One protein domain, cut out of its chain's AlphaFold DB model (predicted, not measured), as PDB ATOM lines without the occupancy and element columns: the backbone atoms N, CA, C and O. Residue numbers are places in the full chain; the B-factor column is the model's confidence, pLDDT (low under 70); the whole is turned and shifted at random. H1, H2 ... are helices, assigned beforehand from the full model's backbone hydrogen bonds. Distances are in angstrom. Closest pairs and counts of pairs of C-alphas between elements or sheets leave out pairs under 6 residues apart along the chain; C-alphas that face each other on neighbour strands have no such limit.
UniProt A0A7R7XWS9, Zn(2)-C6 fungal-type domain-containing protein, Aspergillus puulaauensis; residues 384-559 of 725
ATOM      1  N   CYS A 384      47.520 232.142  31.062       85.62
ATOM      2  CA  CYS A 384      46.659 231.146  31.698       85.62
ATOM      3  C   CYS A 384      46.531 229.900  30.822       85.62
ATOM      4  O   CYS A 384      46.585 229.990  29.595       85.62
ATOM      5  N   SER A 385      46.311 228.739  31.439       87.00
ATOM      6  CA  SER A 385      45.960 227.528  30.695       87.00
ATOM      7  C   SER A 385      44.562 227.661  30.053       87.00
ATOM      8  O   SER A 385      43.707 228.380  30.590       87.00
ATOM      9  N   PRO A 386      44.260 226.940  28.952       89.88
ATOM     10  CA  PRO A 386      42.925 226.953  28.342       89.88
ATOM     11  C   PRO A 386      41.801 226.601  29.327       89.88
ATOM     12  O   PRO A 386      40.711 227.163  29.256       89.88
ATOM     13  N   ARG A 387      42.085 225.715  30.292       89.44
ATOM     14  CA  ARG A 387      41.156 225.338  31.366       89.44
ATOM     15  C   ARG A 387      40.848 226.514  32.292       89.44
ATOM     16  O   ARG A 387      39.683 226.741  32.594       89.44
ATOM     17  N   VAL A 388      41.854 227.266  32.738       89.56
ATOM     18  CA  VAL A 388      41.630 228.440  33.601       89.56
ATOM     19  C   VAL A 388      40.854 229.522  32.857       89.56
ATOM     20  O   VAL A 388      39.894 230.056  33.409       89.56
ATOM     21  N   ILE A 389      41.194 229.784  31.589       92.19
ATOM     22  CA  ILE A 389      40.440 230.725  30.744       92.19
ATOM     23  C   ILE A 389      38.976 230.294  30.642       92.19
ATOM     24  O   ILE A 389      38.087 231.109  30.880       92.19
ATOM     25  N   PHE A 390      38.727 229.014  30.349       93.50
ATOM     26  CA  PHE A 390      37.380 228.452  30.295       93.50
ATOM     27  C   PHE A 390      36.607 228.684  31.600       93.50
ATOM     28  O   PHE A 390      35.484 229.178  31.566       93.50
ATOM     29  N   GLN A 391      37.209 228.386  32.752       93.31
ATOM     30  CA  GLN A 391      36.537 228.508  34.049       93.31
ATOM     31  C   GLN A 391      36.240 229.964  34.433       93.31
ATOM     32  O   GLN A 391      35.143 230.262  34.907       93.31
ATOM     33  N   ILE A 392      37.180 230.882  34.186       94.19
ATOM     34  CA  ILE A 392      36.966 232.317  34.404       94.19
ATOM     35  C   ILE A 392      35.820 232.820  33.524       94.19
ATOM     36  O   ILE A 392      34.887 233.442  34.023       94.19
ATOM     37  N   GLN A 393      35.863 232.515  32.226       95.38
ATOM     38  CA  GLN A 393      34.850 232.971  31.277       95.38
ATOM     39  C   GLN A 393      33.474 232.355  31.563       95.38
ATOM     40  O   GLN A 393      32.458 233.035  31.424       95.38
ATOM     41  N   TRP A 394      33.411 231.113  32.057       94.69
ATOM     42  CA  TRP A 394      32.160 230.502  32.516       94.69
ATOM     43  C   TRP A 394      31.556 231.238  33.724       94.69
ATOM     44  O   TRP A 394      30.340 231.469  33.779       94.69
ATOM     45  N   ALA A 395      32.395 231.639  34.686       95.00
ATOM     46  CA  ALA A 395      31.973 232.454  35.822       95.00
ATOM     47  C   ALA A 395      31.500 233.846  35.366       95.00
ATOM     48  O   ALA A 395      30.432 234.294  35.787       95.00
ATOM     49  N   THR A 396      32.225 234.492  34.446       96.25
ATOM     50  CA  THR A 396      31.831 235.777  33.841       96.25
ATOM     51  C   THR A 396      30.488 235.681  33.118       96.25
ATOM     52  O   THR A 396      29.618 236.514  33.353       96.25
ATOM     53  N   ALA A 397      30.266 234.642  32.309       96.62
ATOM     54  CA  ALA A 397      28.990 234.420  31.630       96.62
ATOM     55  C   ALA A 397      27.826 234.257  32.621       96.62
ATOM     56  O   ALA A 397      26.718 234.732  32.382       96.62
ATOM     57  N   SER A 398      28.076 233.601  33.756       95.19
ATOM     58  CA  SER A 398      27.056 233.411  34.788       95.19
ATOM     59  C   SER A 398      26.750 234.703  35.549       95.19
ATOM     60  O   SER A 398      25.586 234.991  35.796       95.19
ATOM     61  N   TYR A 399      27.768 235.516  35.848       96.38
ATOM     62  CA  TYR A 399      27.587 236.871  36.379       96.38
ATOM     63  C   TYR A 399      26.745 237.742  35.433       96.38
ATOM     64  O   TYR A 399      25.771 238.351  35.859       96.38
ATOM     65  N   MET A 400      27.066 237.729  34.137       96.81
ATOM     66  CA  MET A 400      26.341 238.479  33.106       96.81
ATOM     67  C   MET A 400      24.868 238.070  32.988       96.81
ATOM     68  O   MET A 400      24.006 238.932  32.851       96.81
ATOM     69  N   LEU A 401      24.569 236.770  33.074       95.44
ATOM     70  CA  LEU A 401      23.191 236.271  33.081       95.44
ATOM     71  C   LEU A 401      22.390 236.814  34.274       95.44
ATOM     72  O   LEU A 401      21.241 237.214  34.109       95.44
ATOM     73  N   LEU A 402      22.988 236.820  35.469       95.44
ATOM     74  CA  LEU A 402      22.338 237.292  36.694       95.44
ATOM     75  C   LEU A 402      22.144 238.813  36.694       95.44
ATOM     76  O   LEU A 402      21.090 239.289  37.112       95.44
ATOM     77  N   ASP A 403      23.130 239.561  36.198       96.19
ATOM     78  CA  ASP A 403      23.055 241.018  36.069       96.19
ATOM     79  C   ASP A 403      21.940 241.421  35.099       96.19
ATOM     80  O   ASP A 403      21.054 242.197  35.453       96.19
ATOM     81  N   ALA A 404      21.886 240.787  33.925       95.44
ATOM     82  CA  ALA A 404      20.825 241.029  32.954       95.44
ATOM     83  C   ALA A 404      19.438 240.636  33.478       95.44
ATOM     84  O   ALA A 404      18.470 241.357  33.255       95.44
ATOM     85  N   LEU A 405      19.325 239.523  34.210       94.12
ATOM     86  CA  LEU A 405      18.073 239.126  34.855       94.12
ATOM     87  C   LEU A 405      17.589 240.188  35.853       94.12
ATOM     88  O   LEU A 405      16.405 240.522  35.860       94.12
ATOM     89  N   LYS A 406      18.492 240.723  36.680       95.12
ATOM     90  CA  LYS A 406      18.180 241.800  37.625       95.12
ATOM     91  C   LYS A 406      17.693 243.051  36.883       95.12
ATOM     92  O   LYS A 406      16.639 243.577  37.234       95.12
ATOM     93  N   GLU A 407      18.396 243.477  35.834       95.00
ATOM     94  CA  GLU A 407      18.014 244.646  35.028       95.00
ATOM     95  C   GLU A 407      16.666 244.456  34.314       95.00
ATOM     96  O   GLU A 407      15.842 245.374  34.302       95.00
ATOM     97  N   ILE A 408      16.387 243.261  33.775       92.69
ATOM     98  CA  ILE A 408      15.079 242.930  33.185       92.69
ATOM     99  C   ILE A 408      13.981 243.066  34.240       92.69
ATOM    100  O   ILE A 408      12.985 243.745  34.002       92.69
ATOM    101  N   LYS A 409      14.174 242.480  35.426       91.06
ATOM    102  CA  LYS A 409      13.193 242.551  36.517       91.06
ATOM    103  C   LYS A 409      12.992 243.959  37.068       91.06
ATOM    104  O   LYS A 409      11.911 244.262  37.549       91.06
ATOM    105  N   GLN A 410      13.991 244.834  37.003       91.50
ATOM    106  CA  GLN A 410      13.848 246.233  37.422       91.50
ATOM    107  C   GLN A 410      13.130 247.091  36.373       91.50
ATOM    108  O   GLN A 410      12.437 248.044  36.726       91.50
ATOM    109  N   ASN A 411      13.275 246.751  35.091       90.31
ATOM    110  CA  ASN A 411      12.767 247.549  33.976       90.31
ATOM    111  C   ASN A 411      11.576 246.903  33.245       90.31
ATOM    112  O   ASN A 411      11.186 247.390  32.185       90.31
ATOM    113  N   TRP A 412      10.979 245.840  33.799       86.38
ATOM    114  CA  TRP A 412       9.976 245.017  33.109       86.38
ATOM    115  C   TRP A 412       8.726 245.781  32.650       86.38
ATOM    116  O   TRP A 412       8.090 245.395  31.674       86.38
ATOM    117  N   THR A 413       8.398 246.888  33.317       86.38
ATOM    118  CA  THR A 413       7.255 247.753  32.992       86.38
ATOM    119  C   THR A 413       7.493 248.668  31.790       86.38
ATOM    120  O   THR A 413       6.558 249.320  31.331       86.38
ATOM    121  N   ASN A 414       8.722 248.745  31.269       88.44
ATOM    122  CA  ASN A 414       9.087 249.626  30.164       88.44
ATOM    123  C   ASN A 414       9.731 248.830  29.009       88.44
ATOM    124  O   ASN A 414      10.933 248.541  29.056       88.44
ATOM    125  N   PRO A 415       8.978 248.534  27.931       87.44
ATOM    126  CA  PRO A 415       9.485 247.777  26.785       87.44
ATOM    127  C   PRO A 415      10.697 248.410  26.086       87.44
ATOM    128  O   PRO A 415      11.565 247.687  25.603       87.44
ATOM    129  N   GLN A 416      10.802 249.744  26.049       88.94
ATOM    130  CA  GLN A 416      11.955 250.428  25.447       88.94
ATOM    131  C   GLN A 416      13.226 250.232  26.279       88.94
ATOM    132  O   GLN A 416      14.299 249.985  25.734       88.94
ATOM    133  N   ARG A 417      13.123 250.290  27.611       90.94
ATOM    134  CA  ARG A 417      14.267 249.980  28.479       90.94
ATOM    135  C   ARG A 417      14.655 248.512  28.381       90.94
ATOM    136  O   ARG A 417      15.840 248.225  28.255       90.94
ATOM    137  N   LEU A 418      13.678 247.602  28.364       91.56
ATOM    138  CA  LEU A 418      13.943 246.181  28.130       91.56
ATOM    139  C   LEU A 418      14.659 245.946  26.799       91.56
ATOM    140  O   LEU A 418      15.594 245.152  26.754       91.56
ATOM    141  N   TYR A 419      14.268 246.653  25.734       92.44
ATOM    142  CA  TYR A 419      14.955 246.583  24.445       92.44
ATOM    143  C   TYR A 419      16.446 246.893  24.599       92.44
ATOM    144  O   TYR A 419      17.284 246.116  24.146       92.44
ATOM    145  N   HIS A 420      16.780 248.002  25.266       93.56
ATOM    146  CA  HIS A 420      18.170 248.405  25.470       93.56
ATOM    147  C   HIS A 420      18.948 247.404  26.325       93.56
ATOM    148  O   HIS A 420      20.072 247.069  25.970       93.56
ATOM    149  N   VAL A 421      18.341 246.879  27.394       94.44
ATOM    150  CA  VAL A 421      18.971 245.866  28.257       94.44
ATOM    151  C   VAL A 421      19.315 244.600  27.463       94.44
ATOM    152  O   VAL A 421      20.426 244.084  27.581       94.44
ATOM    153  N   VAL A 422      18.389 244.106  26.631       94.00
ATOM    154  CA  VAL A 422      18.601 242.891  25.822       94.00
ATOM    155  C   VAL A 422      19.646 243.114  24.722       94.00
ATOM    156  O   VAL A 422      20.474 242.236  24.482       94.00
ATOM    157  N   ASP A 423      19.641 244.277  24.068       94.44
ATOM    158  CA  ASP A 423      20.621 244.604  23.024       94.44
ATOM    159  C   ASP A 423      22.031 244.791  23.619       94.44
ATOM    160  O   ASP A 423      22.999 244.226  23.109       94.44
ATOM    161  N   GLU A 424      22.152 245.487  24.756       95.75
ATOM    162  CA  GLU A 424      23.432 245.701  25.440       95.75
ATOM    163  C   GLU A 424      24.072 244.377  25.866       95.75
ATOM    164  O   GLU A 424      25.253 244.133  25.598       95.75
ATOM    165  N   ILE A 425      23.310 243.492  26.513       94.88
ATOM    166  CA  ILE A 425      23.873 242.232  26.994       94.88
ATOM    167  C   ILE A 425      24.241 241.285  25.853       94.88
ATOM    168  O   ILE A 425      25.228 240.554  25.966       94.88
ATOM    169  N   GLU A 426      23.508 241.325  24.736       95.44
ATOM    170  CA  GLU A 426      23.906 240.621  23.522       95.44
ATOM    171  C   GLU A 426      25.268 241.117  23.029       95.44
ATOM    172  O   GLU A 426      26.172 240.299  22.833       95.44
ATOM    173  N   GLN A 427      25.457 242.437  22.900       96.94
ATOM    174  CA  GLN A 427      26.745 242.997  22.484       96.94
ATOM    175  C   GLN A 427      27.867 242.607  23.448       96.94
ATOM    176  O   GLN A 427      28.901 242.098  23.009       96.94
ATOM    177  N   ARG A 428      27.645 242.729  24.762       97.12
ATOM    178  CA  ARG A 428      28.637 242.332  25.772       97.12
ATOM    179  C   ARG A 428      28.985 240.844  25.681       97.12
ATOM    180  O   ARG A 428      30.152 240.485  25.822       97.12
ATOM    181  N   CYS A 429      28.016 239.961  25.431       97.44
ATOM    182  CA  CYS A 429      28.283 238.529  25.244       97.44
ATOM    183  C   CYS A 429      29.141 238.277  23.997       97.44
ATOM    184  O   CYS A 429      30.115 237.528  24.058       97.44
ATOM    185  N   LEU A 430      28.826 238.934  22.876       96.62
ATOM    186  CA  LEU A 430      29.607 238.832  21.639       96.62
ATOM    187  C   LEU A 430      31.036 239.376  21.812       96.62
ATOM    188  O   LEU A 430      31.990 238.802  21.281       96.62
ATOM    189  N   GLU A 431      31.209 240.447  22.586       96.69
ATOM    190  CA  GLU A 431      32.518 240.974  22.971       96.69
ATOM    191  C   GLU A 431      33.306 239.980  23.826       96.69
ATOM    192  O   GLU A 431      34.486 239.751  23.550       96.69
ATOM    193  N   GLN A 432      32.670 239.326  24.804       95.69
ATOM    194  CA  GLN A 432      33.331 238.293  25.606       95.69
ATOM    195  C   GLN A 432      33.725 237.067  24.773       95.69
ATOM    196  O   GLN A 432      34.806 236.519  24.985       95.69
ATOM    197  N   ILE A 433      32.938 236.675  23.764       95.50
ATOM    198  CA  ILE A 433      33.341 235.622  22.814       95.50
ATOM    199  C   ILE A 433      34.623 236.030  22.074       95.50
ATOM    200  O   ILE A 433      35.567 235.240  21.968       95.50
ATOM    201  N   ARG A 434      34.693 237.271  21.572       95.12
ATOM    202  CA  ARG A 434      35.891 237.793  20.889       95.12
ATOM    203  C   ARG A 434      37.091 237.849  21.832       95.12
ATOM    204  O   ARG A 434      38.172 237.393  21.464       95.12
ATOM    205  N   PHE A 435      36.888 238.350  23.047       92.56
ATOM    206  CA  PHE A 435      37.913 238.408  24.082       92.56
ATOM    207  C   PHE A 435      38.429 237.009  24.444       92.56
ATOM    208  O   PHE A 435      39.635 236.782  24.437       92.56
ATOM    209  N   GLY A 436      37.536 236.046  24.679       90.62
ATOM    210  CA  GLY A 436      37.889 234.660  24.976       90.62
ATOM    211  C   GLY A 436      38.685 234.008  23.845       90.62
ATOM    212  O   GLY A 436      39.684 233.341  24.106       90.62
ATOM    213  N   ARG A 437      38.317 234.255  22.578       91.31
ATOM    214  CA  ARG A 437      39.089 233.787  21.412       91.31
ATOM    215  C   ARG A 437      40.511 234.358  21.392       91.31
ATOM    216  O   ARG A 437      41.437 233.597  21.119       91.31
ATOM    217  N   LEU A 438      40.675 235.646  21.703       90.19
ATOM    218  CA  LEU A 438      41.981 236.310  21.780       90.19
ATOM    219  C   LEU A 438      42.820 235.803  22.964       90.19
ATOM    220  O   LEU A 438      44.004 235.510  22.817       90.19
ATOM    221  N   ALA A 439      42.210 235.646  24.140       88.62
ATOM    222  CA  ALA A 439      42.881 235.089  25.311       88.62
ATOM    223  C   ALA A 439      43.375 233.659  25.033       88.62
ATOM    224  O   ALA A 439      44.511 233.318  25.356       88.62
ATOM    225  N   LEU A 440      42.551 232.849  24.360       89.19
ATOM    226  CA  LEU A 440      42.887 231.485  23.952       89.19
ATOM    227  C   LEU A 440      43.934 231.411  22.831       89.19
ATOM    228  O   LEU A 440      44.640 230.414  22.747       89.19
ATOM    229  N   SER A 441      44.061 232.419  21.959       85.94
ATOM    230  CA  SER A 441      45.151 232.448  20.969       85.94
ATOM    231  C   SER A 441      46.500 232.813  21.586       85.94
ATOM    232  O   SER A 441      47.536 232.445  21.041       85.94
ATOM    233  N   ASN A 442      46.486 233.507  22.727       79.94
ATOM    234  CA  ASN A 442      47.683 233.974  23.427       79.94
ATOM    235  C   ASN A 442      48.202 232.971  24.474       79.94
ATOM    236  O   ASN A 442      49.171 233.262  25.179       79.94
ATOM    237  N   THR A 443      47.577 231.797  24.610       77.88
ATOM    238  CA  THR A 443      48.039 230.764  25.545       77.88
ATOM    239  C   THR A 443      49.380 230.188  25.109       77.88
ATOM    240  O   THR A 443      49.561 229.819  23.948       77.88
ATOM    241  N   THR A 444      50.310 230.048  26.054       60.91
ATOM    242  CA  THR A 444      51.548 229.289  25.842       60.91
ATOM    243  C   THR A 444      51.210 227.807  25.626       60.91
ATOM    244  O   THR A 444      50.211 227.323  26.152       60.91
ATOM    245  N   GLN A 445      52.026 227.068  24.861       54.78
ATOM    246  CA  GLN A 445      51.822 225.642  24.514       54.78
ATOM    247  C   GLN A 445      51.894 224.668  25.719       54.78
ATOM    248  O   GLN A 445      52.192 223.488  25.561       54.78
ATOM    249  N   SER A 446      51.661 225.144  26.943       51.50
ATOM    250  CA  SER A 446      51.573 224.319  28.142       51.50
ATOM    251  C   SER A 446      50.154 223.762  28.267       51.50
ATOM    252  O   SER A 446      49.255 224.401  28.816       51.50
ATOM    253  N   GLY A 447      49.934 222.581  27.695       58.53
ATOM    254  CA  GLY A 447      48.671 221.856  27.786       58.53
ATOM    255  C   GLY A 447      48.405 220.971  26.570       58.53
ATOM    256  O   GLY A 447      49.169 220.999  25.603       58.53
ATOM    257  N   PRO A 448      47.319 220.184  26.595       62.38
ATOM    258  CA  PRO A 448      46.922 219.368  25.458       62.38
ATOM    259  C   PRO A 448      46.651 220.262  24.242       62.38
ATOM    260  O   PRO A 448      45.982 221.291  24.399       62.38
ATOM    261  N   PRO A 449      47.084 219.881  23.025       70.94
ATOM    262  CA  PRO A 449      46.838 220.676  21.816       70.94
ATOM    263  C   PRO A 449      45.337 220.896  21.558       70.94
ATOM    264  O   PRO A 449      44.932 221.892  20.962       70.94
ATOM    265  N   GLU A 450      44.503 219.988  22.063       82.44
ATOM    266  CA  GLU A 450      43.044 219.997  21.950       82.44
ATOM    267  C   GLU A 450      42.360 220.976  22.928       82.44
ATOM    268  O   GLU A 450      41.209 221.354  22.723       82.44
ATOM    269  N   GLY A 451      43.052 221.452  23.971       84.81
ATOM    270  CA  GLY A 451      42.440 222.283  25.017       84.81
ATOM    271  C   GLY A 451      41.930 223.642  24.521       84.81
ATOM    272  O   GLY A 451      40.893 224.121  24.979       84.81
ATOM    273  N   VAL A 452      42.627 224.256  23.560       90.12
ATOM    274  CA  VAL A 452      42.247 225.547  22.957       90.12
ATOM    275  C   VAL A 452      40.966 225.455  22.114       90.12
ATOM    276  O   VAL A 452      40.044 226.232  22.381       90.12
ATOM    277  N   PRO A 453      40.854 224.556  21.109       91.19
ATOM    278  CA  PRO A 453      39.619 224.428  20.337       91.19
ATOM    279  C   PRO A 453      38.432 224.000  21.209       91.19
ATOM    280  O   PRO A 453      37.335 224.524  21.016       91.19
ATOM    281  N   VAL A 454      38.658 223.144  22.214       92.19
ATOM    282  CA  VAL A 454      37.626 222.739  23.181       92.19
ATOM    283  C   VAL A 454      37.098 223.928  23.981       92.19
ATOM    284  O   VAL A 454      35.891 224.174  23.995       92.19
ATOM    285  N   ALA A 455      37.989 224.701  24.608       93.06
ATOM    286  CA  ALA A 455      37.595 225.881  25.370       93.06
ATOM    287  C   ALA A 455      36.837 226.887  24.494       93.06
ATOM    288  O   ALA A 455      35.821 227.431  24.917       93.06
ATOM    289  N   ARG A 456      37.292 227.102  23.253       94.25
ATOM    290  CA  ARG A 456      36.662 228.038  22.316       94.25
ATOM    291  C   ARG A 456      35.216 227.659  22.005       94.25
ATOM    292  O   ARG A 456      34.340 228.504  22.160       94.25
ATOM    293  N   ALA A 457      34.978 226.417  21.586       94.38
ATOM    294  CA  ALA A 457      33.649 225.951  21.195       94.38
ATOM    295  C   ALA A 457      32.652 226.012  22.364       94.38
ATOM    296  O   ALA A 457      31.544 226.525  22.219       94.38
ATOM    297  N   LEU A 458      33.072 225.564  23.552       95.25
ATOM    298  CA  LEU A 458      32.202 225.527  24.729       95.25
ATOM    299  C   LEU A 458      31.905 226.921  25.300       95.25
ATOM    300  O   LEU A 458      30.807 227.148  25.810       95.25
ATOM    301  N   LEU A 459      32.855 227.860  25.224       95.81
ATOM    302  CA  LEU A 459      32.615 229.250  25.623       95.81
ATOM    303  C   LEU A 459      31.683 229.965  24.652       95.81
ATOM    304  O   LEU A 459      30.787 230.681  25.091       95.81
ATOM    305  N   GLU A 460      31.861 229.749  23.351       96.12
ATOM    306  CA  GLU A 460      30.958 230.282  22.333       96.12
ATOM    307  C   GLU A 460      29.527 229.785  22.556       96.12
ATOM    308  O   GLU A 460      28.618 230.604  22.698       96.12
ATOM    309  N   TYR A 461      29.354 228.470  22.736       96.31
ATOM    310  CA  TYR A 461      28.081 227.888  23.157       96.31
ATOM    311  C   TYR A 461      27.522 228.590  24.405       96.31
ATOM    312  O   TYR A 461      26.365 229.004  24.415       96.31
ATOM    313  N   ARG A 462      28.333 228.754  25.460       95.88
ATOM    314  CA  ARG A 462      27.866 229.308  26.740       95.88
ATOM    315  C   ARG A 462      27.349 230.734  26.598       95.88
ATOM    316  O   ARG A 462      26.276 231.034  27.114       95.88
ATOM    317  N   PHE A 463      28.080 231.612  25.920       97.31
ATOM    318  CA  PHE A 463      27.639 232.996  25.740       97.31
ATOM    319  C   PHE A 463      26.393 233.085  24.851       97.31
ATOM    320  O   PHE A 463      25.482 233.848  25.170       97.31
ATOM    321  N   HIS A 464      26.273 232.254  23.810       96.62
ATOM    322  CA  HIS A 464      25.037 232.181  23.028       96.62
ATOM    323  C   HIS A 464      23.853 231.610  23.825       96.62
ATOM    324  O   HIS A 464      22.736 232.111  23.691       96.62
ATOM    325  N   ALA A 465      24.082 230.642  24.716       95.06
ATOM    326  CA  ALA A 465      23.064 230.146  25.639       95.06
ATOM    327  C   ALA A 465      22.594 231.238  26.621       95.06
ATOM    328  O   ALA A 465      21.401 231.332  26.906       95.06
ATOM    329  N   VAL A 466      23.499 232.104  27.103       95.62
ATOM    330  CA  VAL A 466      23.138 233.276  27.926       95.62
ATOM    331  C   VAL A 466      22.251 234.242  27.140       95.62
ATOM    332  O   VAL A 466      21.192 234.617  27.643       95.62
ATOM    333  N   ILE A 467      22.616 234.575  25.897       94.38
ATOM    334  CA  ILE A 467      21.784 235.410  25.009       94.38
ATOM    335  C   ILE A 467      20.389 234.790  24.845       94.38
ATOM    336  O   ILE A 467      19.385 235.472  25.044       94.38
ATOM    337  N   GLY A 468      20.318 233.489  24.543       92.12
ATOM    338  CA  GLY A 468      19.056 232.761  24.399       92.12
ATOM    339  C   GLY A 468      18.188 232.824  25.660       92.12
ATOM    340  O   GLY A 468      17.002 233.139  25.577       92.12
ATOM    341  N   ARG A 469      18.767 232.609  26.847       91.56
ATOM    342  CA  ARG A 469      18.021 232.719  28.113       91.56
ATOM    343  C   ARG A 469      17.471 234.125  28.342       91.56
ATOM    344  O   ARG A 469      16.309 234.262  28.709       91.56
ATOM    345  N   ILE A 470      18.272 235.161  28.107       92.44
ATOM    346  CA  ILE A 470      17.866 236.560  28.315       92.44
ATOM    347  C   ILE A 470      16.737 236.943  27.360       92.44
ATOM    348  O   ILE A 470      15.760 237.543  27.800       92.44
ATOM    349  N   TYR A 471      16.830 236.548  26.089       90.62
ATOM    350  CA  TYR A 471      15.752 236.745  25.121       90.62
ATOM    351  C   TYR A 471      14.444 236.120  25.615       90.62
ATOM    352  O   TYR A 471      13.425 236.803  25.672       90.62
ATOM    353  N   GLY A 472      14.478 234.844  26.020       88.44
ATOM    354  CA  GLY A 472      13.294 234.142  26.520       88.44
ATOM    355  C   GLY A 472      12.691 234.809  27.759       88.44
ATOM    356  O   GLY A 472      11.484 235.034  27.816       88.44
ATOM    357  N   ILE A 473      13.533 235.195  28.724       88.12
ATOM    358  CA  ILE A 473      13.102 235.873  29.953       88.12
ATOM    359  C   ILE A 473      12.490 237.243  29.639       88.12
ATOM    360  O   ILE A 473      11.445 237.582  30.192       88.12
ATOM    361  N   ALA A 474      13.096 238.032  28.751       89.81
ATOM    362  CA  ALA A 474      12.578 239.347  28.391       89.81
ATOM    363  C   ALA A 474      11.255 239.251  27.612       89.81
ATOM    364  O   ALA A 474      10.317 239.985  27.918       89.81
ATOM    365  N   LEU A 475      11.142 238.310  26.665       86.62
ATOM    366  CA  LEU A 475       9.897 238.036  25.936       86.62
ATOM    367  C   LEU A 475       8.758 237.675  26.890       86.62
ATOM    368  O   LEU A 475       7.662 238.218  26.772       86.62
ATOM    369  N   LEU A 476       9.036 236.817  27.872       84.06
ATOM    370  CA  LEU A 476       8.081 236.446  28.909       84.06
ATOM    371  C   LEU A 476       7.585 237.670  29.701       84.06
ATOM    372  O   LEU A 476       6.378 237.855  29.832       84.06
ATOM    373  N   HIS A 477       8.482 238.542  30.173       84.62
ATOM    374  CA  HIS A 477       8.087 239.740  30.930       84.62
ATOM    375  C   HIS A 477       7.276 240.734  30.085       84.62
ATOM    376  O   HIS A 477       6.330 241.337  30.590       84.62
ATOM    377  N   VAL A 478       7.596 240.879  28.795       85.12
ATOM    378  CA  VAL A 478       6.819 241.721  27.869       85.12
ATOM    379  C   VAL A 478       5.406 241.164  27.659       85.12
ATOM    380  O   VAL A 478       4.445 241.932  27.600       85.12
ATOM    381  N   MET A 479       5.248 239.839  27.600       79.19
ATOM    382  CA  MET A 479       3.930 239.192  27.521       79.19
ATOM    383  C   MET A 479       3.124 239.339  28.804       79.19
ATOM    384  O   MET A 479       1.947 239.692  28.744       79.19
ATOM    385  N   VAL A 480       3.761 239.188  29.963       80.62
ATOM    386  CA  VAL A 480       3.118 239.446  31.258       80.62
ATOM    387  C   VAL A 480       2.653 240.903  31.358       80.62
ATOM    388  O   VAL A 480       1.514 241.158  31.748       80.62
ATOM    389  N   LEU A 481       3.474 241.867  30.924       83.44
ATOM    390  CA  LEU A 481       3.091 243.281  30.878       83.44
ATOM    391  C   LEU A 481       1.843 243.516  30.017       83.44
ATOM    392  O   LEU A 481       0.939 244.246  30.438       83.44
ATOM    393  N   ARG A 482       1.759 242.884  28.839       79.75
ATOM    394  CA  ARG A 482       0.571 242.983  27.982       79.75
ATOM    395  C   ARG A 482      -0.669 242.416  28.664       79.75
ATOM    396  O   ARG A 482      -1.712 243.070  28.647       79.75
ATOM    397  N   SER A 483      -0.545 241.243  29.285       77.38
ATOM    398  CA  SER A 483      -1.646 240.583  29.997       77.38
ATOM    399  C   SER A 483      -2.193 241.474  31.112       77.38
ATOM    400  O   SER A 483      -3.389 241.761  31.169       77.38
ATOM    401  N   ARG A 484      -1.297 242.006  31.952       80.81
ATOM    402  CA  ARG A 484      -1.657 242.852  33.097       80.81
ATOM    403  C   ARG A 484      -2.345 244.146  32.688       80.81
ATOM    404  O   ARG A 484      -3.313 244.556  33.331       80.81
ATOM    405  N   THR A 485      -1.865 244.758  31.609       77.94
ATOM    406  CA  THR A 485      -2.439 246.001  31.081       77.94
ATOM    407  C   THR A 485      -3.822 245.760  30.472       77.94
ATOM    408  O   THR A 485      -4.734 246.548  30.701       77.94
ATOM    409  N   SER A 486      -4.006 244.640  29.768       73.62
ATOM    410  CA  SER A 486      -5.295 244.269  29.161       73.62
ATOM    411  C   SER A 486      -6.361 243.951  30.218       73.62
ATOM    412  O   SER A 486      -7.527 244.297  30.048       73.62
ATOM    413  N   ASN A 487      -5.950 243.380  31.354       68.81
ATOM    414  CA  ASN A 487      -6.834 243.041  32.472       68.81
ATOM    415  C   ASN A 487      -7.082 244.206  33.458       68.81
ATOM    416  O   ASN A 487      -7.674 243.988  34.516       68.81
ATOM    417  N   ASN A 488      -6.646 245.439  33.150       63.62
ATOM    418  CA  ASN A 488      -6.706 246.611  34.048       63.62
ATOM    419  C   ASN A 488      -6.111 246.362  35.449       63.62
ATOM    420  O   ASN A 488      -6.470 247.028  36.425       63.62
ATOM    421  N   SER A 489      -5.195 245.400  35.567       62.66
ATOM    422  CA  SER A 489      -4.461 245.162  36.804       62.66
ATOM    423  C   SER A 489      -3.329 246.185  36.928       62.66
ATOM    424  O   SER A 489      -2.643 246.492  35.951       62.66
ATOM    425  N   LEU A 490      -3.139 246.748  38.125       57.78
ATOM    426  CA  LEU A 490      -1.981 247.602  38.404       57.78
ATOM    427  C   LEU A 490      -0.694 246.801  38.142       57.78
ATOM    428  O   LEU A 490      -0.672 245.612  38.474       57.78
ATOM    429  N   PRO A 491       0.383 247.412  37.606       60.22
ATOM    430  CA  PRO A 491       1.680 246.751  37.523       60.22
ATOM    431  C   PRO A 491       2.105 246.341  38.940       60.22
ATOM    432  O   PRO A 491       2.470 247.190  39.752       60.22
ATOM    433  N   GLY A 492       1.945 245.055  39.258       60.66
ATOM    434  CA  GLY A 492       2.321 244.472  40.542       60.66
ATOM    435  C   GLY A 492       3.835 244.304  40.669       60.66
ATOM    436  O   GLY A 492       4.610 244.961  39.976       60.66
ATOM    437  N   ASP A 493       4.274 243.402  41.546       65.94
ATOM    438  CA  ASP A 493       5.684 242.999  41.595       65.94
ATOM    439  C   ASP A 493       6.110 242.346  40.261       65.94
ATOM    440  O   ASP A 493       5.288 241.840  39.499       65.94
ATOM    441  N   SER A 494       7.408 242.339  39.981       65.25
ATOM    442  CA  SER A 494       8.052 241.621  38.872       65.25
ATOM    443  C   SER A 494       7.849 240.097  38.902       65.25
ATOM    444  O   SER A 494       8.231 239.405  37.959       65.25
ATOM    445  N   GLU A 495       7.278 239.560  39.981       74.62
ATOM    446  CA  GLU A 495       6.929 238.148  40.105       74.62
ATOM    447  C   GLU A 495       5.735 237.804  39.209       74.62
ATOM    448  O   GLU A 495       4.759 238.548  39.145       74.62
ATOM    449  N   ILE A 496       5.833 236.684  38.495       67.69
ATOM    450  CA  ILE A 496       4.820 236.212  37.544       67.69
ATOM    451  C   ILE A 496       3.811 235.352  38.304       67.69
ATOM    452  O   ILE A 496       4.222 234.479  39.070       67.69
ATOM    453  N   ASP A 497       2.516 235.576  38.089       64.75
ATOM    454  CA  ASP A 497       1.470 234.741  38.684       64.75
ATOM    455  C   ASP A 497       1.181 233.492  37.821       64.75
ATOM    456  O   ASP A 497       1.243 233.557  36.588       64.75
ATOM    457  N   PRO A 498       0.836 232.338  38.425       60.25
ATOM    458  CA  PRO A 498       0.419 231.142  37.700       60.25
ATOM    459  C   PRO A 498      -0.631 231.306  36.616       60.25
ATOM    460  O   PRO A 498      -0.551 230.605  35.604       60.25
ATOM    461  N   GLN A 499      -1.602 232.197  36.798       62.03
ATOM    462  CA  GLN A 499      -2.637 232.401  35.788       62.03
ATOM    463  C   GLN A 499      -2.069 233.140  34.569       62.03
ATOM    464  O   GLN A 499      -2.348 232.762  33.434       62.03
ATOM    465  N   GLU A 500      -1.158 234.091  34.791       64.62
ATOM    466  CA  GLU A 500      -0.492 234.854  33.729       64.62
ATOM    467  C   GLU A 500       0.393 233.971  32.844       64.62
ATOM    468  O   GLU A 500       0.481 234.194  31.639       64.62
ATOM    469  N   ALA A 501       1.032 232.950  33.425       60.59
ATOM    470  CA  ALA A 501       1.888 232.025  32.687       60.59
ATOM    471  C   ALA A 501       1.111 231.100  31.736       60.59
ATOM    472  O   ALA A 501       1.605 230.764  30.659       60.59
ATOM    473  N   ASN A 502      -0.108 230.704  32.108       60.34
ATOM    474  CA  ASN A 502      -0.937 229.813  31.293       60.34
ATOM    475  C   ASN A 502      -1.612 230.542  30.117       60.34
ATOM    476  O   ASN A 502      -1.952 229.913  29.118       60.34
ATOM    477  N   GLU A 503      -1.765 231.866  30.197       64.12
ATOM    478  CA  GLU A 503      -2.448 232.680  29.180       64.12
ATOM    479  C   GLU A 503      -1.505 233.272  28.117       64.12
ATOM    480  O   GLU A 503      -1.974 233.850  27.137       64.12
ATOM    481  N   ILE A 504      -0.182 233.075  28.235       65.06
ATOM    482  CA  ILE A 504       0.841 233.691  27.360       65.06
ATOM    483  C   ILE A 504       0.528 233.512  25.869       65.06
ATOM    484  O   ILE A 504       0.703 234.442  25.083       65.06
ATOM    485  N   GLY A 505       0.062 232.327  25.465       60.09
ATOM    486  CA  GLY A 505      -0.263 232.049  24.067       60.09
ATOM    487  C   GLY A 505      -1.434 232.884  23.541       60.09
ATOM    488  O   GLY A 505      -1.393 233.321  22.389       60.09
ATOM    489  N   ALA A 506      -2.475 233.096  24.349       64.88
ATOM    490  CA  ALA A 506      -3.626 233.922  23.982       64.88
ATOM    491  C   ALA A 506      -3.248 235.409  24.009       64.88
ATOM    492  O   ALA A 506      -3.548 236.146  23.069       64.88
ATOM    493  N   THR A 507      -2.483 235.817  25.026       68.31
ATOM    494  CA  THR A 507      -1.955 237.177  25.173       68.31
ATOM    495  C   THR A 507      -1.026 237.564  24.022       68.31
ATOM    496  O   THR A 507      -1.065 238.706  23.576       68.31
ATOM    497  N   LEU A 508      -0.229 236.634  23.480       66.19
ATOM    498  CA  LEU A 508       0.606 236.895  22.302       66.19
ATOM    499  C   LEU A 508      -0.237 237.151  21.046       66.19
ATOM    500  O   LEU A 508       0.079 238.061  20.280       66.19
ATOM    501  N   SER A 509      -1.293 236.361  20.831       67.12
ATOM    502  CA  SER A 509      -2.212 236.581  19.710       67.12
ATOM    503  C   SER A 509      -2.878 237.949  19.821       67.12
ATOM    504  O   SER A 509      -2.840 238.714  18.862       67.12
ATOM    505  N   ASP A 510      -3.404 238.285  21.005       70.31
ATOM    506  CA  ASP A 510      -3.982 239.603  21.280       70.31
ATOM    507  C   ASP A 510      -2.976 240.736  21.027       70.31
ATOM    508  O   ASP A 510      -3.293 241.705  20.336       70.31
ATOM    509  N   ALA A 511      -1.744 240.594  21.529       68.25
ATOM    510  CA  ALA A 511      -0.684 241.590  21.381       68.25
ATOM    511  C   ALA A 511      -0.364 241.894  19.913       68.25
ATOM    512  O   ALA A 511      -0.103 243.045  19.564       68.25
ATOM    513  N   MET A 512      -0.372 240.868  19.058       68.19
ATOM    514  CA  MET A 512      -0.088 241.013  17.629       68.19
ATOM    515  C   MET A 512      -1.258 241.627  16.852       68.19
ATOM    516  O   MET A 512      -1.030 242.250  15.816       68.19
ATOM    517  N   THR A 513      -2.498 241.476  17.330       70.56
ATOM    518  CA  THR A 513      -3.696 241.977  16.637       70.56
ATOM    519  C   THR A 513      -4.178 243.342  17.135       70.56
ATOM    520  O   THR A 513      -4.683 244.133  16.341       70.56
ATOM    521  N   ASN A 514      -4.006 243.659  18.422       67.00
ATOM    522  CA  ASN A 514      -4.583 244.844  19.068       67.00
ATOM    523  C   ASN A 514      -3.537 245.943  19.327       67.00
ATOM    524  O   ASN A 514      -3.124 246.188  20.462       67.00
ATOM    525  N   ILE A 515      -3.148 246.647  18.256       73.44
ATOM    526  CA  ILE A 515      -2.135 247.725  18.247       73.44
ATOM    527  C   ILE A 515      -2.779 249.120  18.395       73.44
ATOM    528  O   ILE A 515      -2.425 250.073  17.703       73.44
ATOM    529  N   SER A 516      -3.801 249.251  19.240       68.25
ATOM    530  CA  SER A 516      -4.556 250.506  19.351       68.25
ATOM    531  C   SER A 516      -3.861 251.585  20.190       68.25
ATOM    532  O   SER A 516      -4.256 252.746  20.119       68.25
ATOM    533  N   ASP A 517      -2.850 251.225  20.987       78.81
ATOM    534  CA  ASP A 517      -2.163 252.101  21.939       78.81
ATOM    535  C   ASP A 517      -0.634 252.144  21.738       78.81
ATOM    536  O   ASP A 517      -0.031 251.275  21.107       78.81
ATOM    537  N   GLU A 518       0.018 253.182  22.283       83.06
ATOM    538  CA  GLU A 518       1.475 253.375  22.177       83.06
ATOM    539  C   GLU A 518       2.251 252.188  22.767       83.06
ATOM    540  O   GLU A 518       3.259 251.752  22.206       83.06
ATOM    541  N   LEU A 519       1.748 251.617  23.865       81.44
ATOM    542  CA  LEU A 519       2.320 250.427  24.482       81.44
ATOM    543  C   LEU A 519       2.237 249.212  23.544       81.44
ATOM    544  O   LEU A 519       3.229 248.501  23.395       81.44
ATOM    545  N   GLY A 520       1.106 248.997  22.864       82.19
ATOM    546  CA  GLY A 520       0.956 247.961  21.843       82.19
ATOM    547  C   GLY A 520       1.975 248.101  20.710       82.19
ATOM    548  O   GLY A 520       2.621 247.118  20.348       82.19
ATOM    549  N   VAL A 521       2.215 249.323  20.214       85.31
ATOM    550  CA  VAL A 521       3.257 249.583  19.195       85.31
ATOM    551  C   VAL A 521       4.648 249.200  19.710       85.31
ATOM    552  O   VAL A 521       5.422 248.549  18.999       85.31
ATOM    553  N   GLN A 522       4.978 249.572  20.950       86.19
ATOM    554  CA  GLN A 522       6.267 249.239  21.563       86.19
ATOM    555  C   GLN A 522       6.439 247.723  21.752       86.19
ATOM    556  O   GLN A 522       7.510 247.188  21.462       86.19
ATOM    557  N   ILE A 523       5.385 247.019  22.173       83.94
ATOM    558  CA  ILE A 523       5.382 245.563  22.358       83.94
ATOM    559  C   ILE A 523       5.553 244.838  21.021       83.94
ATOM    560  O   ILE A 523       6.413 243.966  20.912       83.94
ATOM    561  N   VAL A 524       4.806 245.216  19.980       83.56
ATOM    562  CA  VAL A 524       4.946 244.611  18.644       83.56
ATOM    563  C   VAL A 524       6.338 244.863  18.071       83.56
ATOM    564  O   VAL A 524       6.941 243.956  17.494       83.56
ATOM    565  N   THR A 525       6.898 246.057  18.277       87.31
ATOM    566  CA  THR A 525       8.277 246.373  17.870       87.31
ATOM    567  C   THR A 525       9.285 245.476  18.592       87.31
ATOM    568  O   THR A 525      10.177 244.907  17.958       87.31
ATOM    569  N   PHE A 526       9.115 245.281  19.904       88.44
ATOM    570  CA  PHE A 526       9.948 244.386  20.707       88.44
ATOM    571  C   PHE A 526       9.848 242.928  20.227       88.44
ATOM    572  O   PHE A 526      10.866 242.279  19.981       88.44
ATOM    573  N   LEU A 527       8.628 242.417  20.035       84.44
ATOM    574  CA  LEU A 527       8.370 241.064  19.537       84.44
ATOM    575  C   LEU A 527       8.928 240.848  18.127       84.44
ATOM    576  O   LEU A 527       9.481 239.789  17.837       84.44
ATOM    577  N   SER A 528       8.841 241.856  17.264       83.62
ATOM    578  CA  SER A 528       9.403 241.799  15.913       83.62
ATOM    579  C   SER A 528      10.928 241.711  15.949       83.62
ATOM    580  O   SER A 528      11.519 240.928  15.206       83.62
ATOM    581  N   ARG A 529      11.580 242.472  16.839       87.88
ATOM    582  CA  ARG A 529      13.042 242.458  16.991       87.88
ATOM    583  C   ARG A 529      13.557 241.162  17.609       87.88
ATOM    584  O   ARG A 529      14.541 240.617  17.115       87.88
ATOM    585  N   PHE A 530      12.944 240.710  18.700       85.50
ATOM    586  CA  PHE A 530      13.494 239.639  19.533       85.50
ATOM    587  C   PHE A 530      12.715 238.332  19.424       85.50
ATOM    588  O   PHE A 530      13.335 237.277  19.387       85.50
ATOM    589  N   GLY A 531      11.387 238.382  19.315       80.50
ATOM    590  CA  GLY A 531      10.524 237.199  19.239       80.50
ATOM    591  C   GLY A 531      10.618 236.469  17.902       80.50
ATOM    592  O   GLY A 531      10.687 235.242  17.881       80.50
ATOM    593  N   HIS A 532      10.694 237.201  16.784       79.25
ATOM    594  CA  HIS A 532      10.834 236.582  15.464       79.25
ATOM    595  C   HIS A 532      12.106 235.721  15.327       79.25
ATOM    596  O   HIS A 532      11.946 234.555  14.973       79.25
ATOM    597  N   PRO A 533      13.333 236.222  15.599       84.81
ATOM    598  CA  PRO A 533      14.569 235.440  15.455       84.81
ATOM    599  C   PRO A 533      14.852 234.479  16.620       84.81
ATOM    600  O   PRO A 533      15.876 233.792  16.614       84.81
ATOM    601  N   PHE A 534      14.025 234.476  17.670       87.44
ATOM    602  CA  PHE A 534      14.309 233.726  18.893       87.44
ATOM    603  C   PHE A 534      14.445 232.211  18.652       87.44
ATOM    604  O   PHE A 534      15.486 231.666  19.029       87.44
ATOM    605  N   PRO A 535      13.505 231.521  17.974       87.56
ATOM    606  CA  PRO A 535      13.647 230.093  17.687       87.56
ATOM    607  C   PRO A 535      14.884 229.754  16.846       87.56
ATOM    608  O   PRO A 535      15.541 228.753  17.114       87.56
ATOM    609  N   GLU A 536      15.254 230.594  15.873       89.94
ATOM    610  CA  GLU A 536      16.459 230.405  15.050       89.94
ATOM    611  C   GLU A 536      17.743 230.517  15.884       89.94
ATOM    612  O   GLU A 536      18.697 229.760  15.689       89.94
ATOM    613  N   ARG A 537      17.770 231.436  16.856       90.94
ATOM    614  CA  ARG A 537      18.892 231.556  17.795       90.94
ATOM    615  C   ARG A 537      19.000 230.333  18.697       90.94
ATOM    616  O   ARG A 537      20.104 229.830  18.889       90.94
ATOM    617  N   LEU A 538      17.878 229.841  19.221       93.69
ATOM    618  CA  LEU A 538      17.864 228.615  20.022       93.69
ATOM    619  C   LEU A 538      18.351 227.416  19.202       93.69
ATOM    620  O   LEU A 538      19.188 226.654  19.678       93.69
ATOM    621  N   LEU A 539      17.899 227.301  17.952       95.19
ATOM    622  CA  LEU A 539      18.348 226.276  17.015       95.19
ATOM    623  C   LEU A 539      19.870 226.320  16.810       95.19
ATOM    624  O   LEU A 539      20.531 225.292  16.926       95.19
ATOM    625  N   THR A 540      20.433 227.515  16.614       95.44
ATOM    626  CA  THR A 540      21.886 227.716  16.475       95.44
ATOM    627  C   THR A 540      22.649 227.222  17.712       95.44
ATOM    628  O   THR A 540      23.702 226.598  17.594       95.44
ATOM    629  N   VAL A 541      22.122 227.453  18.921       96.31
ATOM    630  CA  VAL A 541      22.739 226.966  20.169       96.31
ATOM    631  C   VAL A 541      22.711 225.436  20.251       96.31
ATOM    632  O   VAL A 541      23.694 224.826  20.680       96.31
ATOM    633  N   LEU A 542      21.619 224.805  19.811       97.19
ATOM    634  CA  LEU A 542      21.526 223.345  19.727       97.19
ATOM    635  C   LEU A 542      22.544 222.775  18.720       97.19
ATOM    636  O   LEU A 542      23.216 221.790  19.018       97.19
ATOM    637  N   GLU A 543      22.732 223.425  17.571       97.00
ATOM    638  CA  GLU A 543      23.747 223.048  16.576       97.00
ATOM    639  C   GLU A 543      25.179 223.204  17.119       97.00
ATOM    640  O   GLU A 543      26.015 222.318  16.930       97.00
ATOM    641  N   MET A 544      25.459 224.276  17.873       96.25
ATOM    642  CA  MET A 544      26.742 224.455  18.572       96.25
ATOM    643  C   MET A 544      27.004 223.343  19.594       96.25
ATOM    644  O   MET A 544      28.144 222.884  19.731       96.25
ATOM    645  N   PHE A 545      25.969 222.883  20.303       95.38
ATOM    646  CA  PHE A 545      26.086 221.729  21.191       95.38
ATOM    647  C   PHE A 545      26.425 220.458  20.411       95.38
ATOM    648  O   PHE A 545      27.381 219.779  20.782       95.38
ATOM    649  N   ILE A 546      25.722 220.174  19.309       95.38
ATOM    650  CA  ILE A 546      26.017 219.018  18.446       95.38
ATOM    651  C   ILE A 546      27.483 219.053  18.004       95.38
ATOM    652  O   ILE A 546      28.200 218.079  18.236       95.38
ATOM    653  N   GLY A 547      27.959 220.189  17.483       93.00
ATOM    654  CA  GLY A 547      29.361 220.350  17.079       93.00
ATOM    655  C   GLY A 547      30.352 220.191  18.238       93.00
ATOM    656  O   GLY A 547      31.442 219.650  18.058       93.00
ATOM    657  N   SER A 548      29.967 220.580  19.457       91.88
ATOM    658  CA  SER A 548      30.791 220.370  20.657       91.88
ATOM    659  C   SER A 548      30.917 218.890  21.038       91.88
ATOM    660  O   SER A 548      31.927 218.493  21.616       91.88
ATOM    661  N   THR A 549      29.934 218.051  20.693       90.94
ATOM    662  CA  THR A 549      29.996 216.605  20.969       90.94
ATOM    663  C   THR A 549      30.978 215.840  20.078       90.94
ATOM    664  O   THR A 549      31.332 214.709  20.403       90.94
ATOM    665  N   ASP A 550      31.458 216.444  18.988       90.44
ATOM    666  CA  ASP A 550      32.464 215.843  18.100       90.44
ATOM    667  C   ASP A 550      33.911 216.115  18.565       90.44
ATOM    668  O   ASP A 550      34.879 215.626  17.972       90.44
ATOM    669  N   LEU A 551      34.077 216.883  19.644       91.31
ATOM    670  CA  LEU A 551      35.377 217.249  20.194       91.31
ATOM    671  C   LEU A 551      36.038 216.094  20.958       91.31
ATOM    672  O   LEU A 551      35.389 215.188  21.489       91.31
ATOM    673  N   LYS A 552      37.366 216.170  21.062       90.81
ATOM    674  CA  LYS A 552      38.199 215.285  21.883       90.81
ATOM    675  C   LYS A 552      39.059 216.118  22.820       90.81
ATOM    676  O   LYS A 552      39.432 217.234  22.470       90.81
ATOM    677  N   LEU A 553      39.335 215.574  23.998       88.81
ATOM    678  CA  LEU A 553      40.245 216.159  24.973       88.81
ATOM    679  C   LEU A 553      41.137 215.056  25.542       88.81
ATOM    680  O   LEU A 553      40.632 214.080  26.092       88.81
ATOM    681  N   ASP A 554      42.450 215.208  25.395       85.00
ATOM    682  CA  ASP A 554      43.444 214.178  25.723       85.00
ATOM    683  C   ASP A 554      43.169 212.846  25.001       85.00
ATOM    684  O   ASP A 554      43.371 211.758  25.540       85.00
ATOM    685  N   GLY A 555      42.661 212.929  23.766       82.94
ATOM    686  CA  GLY A 555      42.239 211.766  22.982       82.94
ATOM    687  C   GLY A 555      40.927 211.115  23.444       82.94
ATOM    688  O   GLY A 555      40.446 210.199  22.770       82.94
ATOM    689  N   VAL A 556      40.308 211.596  24.530       86.50
ATOM    690  CA  VAL A 556      39.013 211.114  25.031       86.50
ATOM    691  C   VAL A 556      37.881 211.860  24.314       86.50
ATOM    692  O   VAL A 556      37.825 213.093  24.382       86.50
ATOM    693  N   PRO A 557      36.963 211.163  23.617       87.06
ATOM    694  CA  PRO A 557      35.824 211.808  22.970       87.06
ATOM    695  C   PRO A 557      34.905 212.473  23.994       87.06
ATOM    696  O   PRO A 557      34.870 212.078  25.159       87.06
ATOM    697  N   PHE A 558      34.156 213.486  23.566       86.12
ATOM    698  CA  PHE A 558      33.168 214.136  24.417       86.12
ATOM    699  C   PHE A 558      32.089 213.142  24.865       86.12
ATOM    700  O   PHE A 558      31.272 212.684  24.069       86.12
ATOM    701  N   GLN A 559      32.099 212.789  26.150       74.19
ATOM    702  CA  GLN A 559      31.247 211.719  26.682       74.19
ATOM    703  C   GLN A 559      30.143 212.209  27.612       74.19
ATOM    704  O   GLN A 559      29.113 211.550  27.711       74.19
TER     705      GLN A 559
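This is residues 384 to 559 of the 725 residues of the protein "Zn(2)-C6 fungal-type domain-containing protein" of Aspergillus puulaauensis (UniProt A0A7R7XWS9). A rod of helices is built round one long helix, H3, with H1 and H2 packed along it and H6 and H7 following one another back along another side. The short H4 and H5 sit at one end of the rod, H5 crossing H3. The 176 printed residues hold seven named helices, H1 to H7 in order, and no named strand: all helix. H1, H2, H3 and H6 form an up-and-down bundle, each running against the one before. The whole is loose, radius of gyration of the C-alphas 19.6 A, spanning 62 by 26 by 26 A.

H3, residues 451 to 486, is 52.7 A long. H1 is residues 386 to 411, 37.0 A, from C-alpha 386 at (42.925, 226.953, 28.342); H2 is residues 415 to 441, 39.3 A. H4 is residues 498 to 502, H5 504 to 513, H6 518 to 531. H7, residues 534 to 548, is 21.3 A, ending at C-alpha 548 (30.791, 220.370, 20.657).

The hub H3 touches the six others. With H2 it forms a hairpin, closest C-alphas Cys 429 and Phe 463, 5.6 A, at a shallow tilt of 3 degrees. H1 runs the same way as H3, at 8 degrees; the C-alphas of Phe 390 and Ala 455 are closest, 5.6 A. H7 touches H3, Tyr 461 to Met 544, 5.9 A between C-alphas, and is apart from H1. H5 is only just about perpendicular to H3, 72 degrees. In H4, 0 of 1 O i to N i+4 pairs and 1 of 2 O i to N i+3 pairs are within hydrogen-bond range.

The farthest C-alphas, Gln 445 and Asn 488, are 62.9 A apart. The printed part has no cut; the link H3 to H4 is long. Low pLDDT, under 70, includes residues 487 to 494 and 496 to 509.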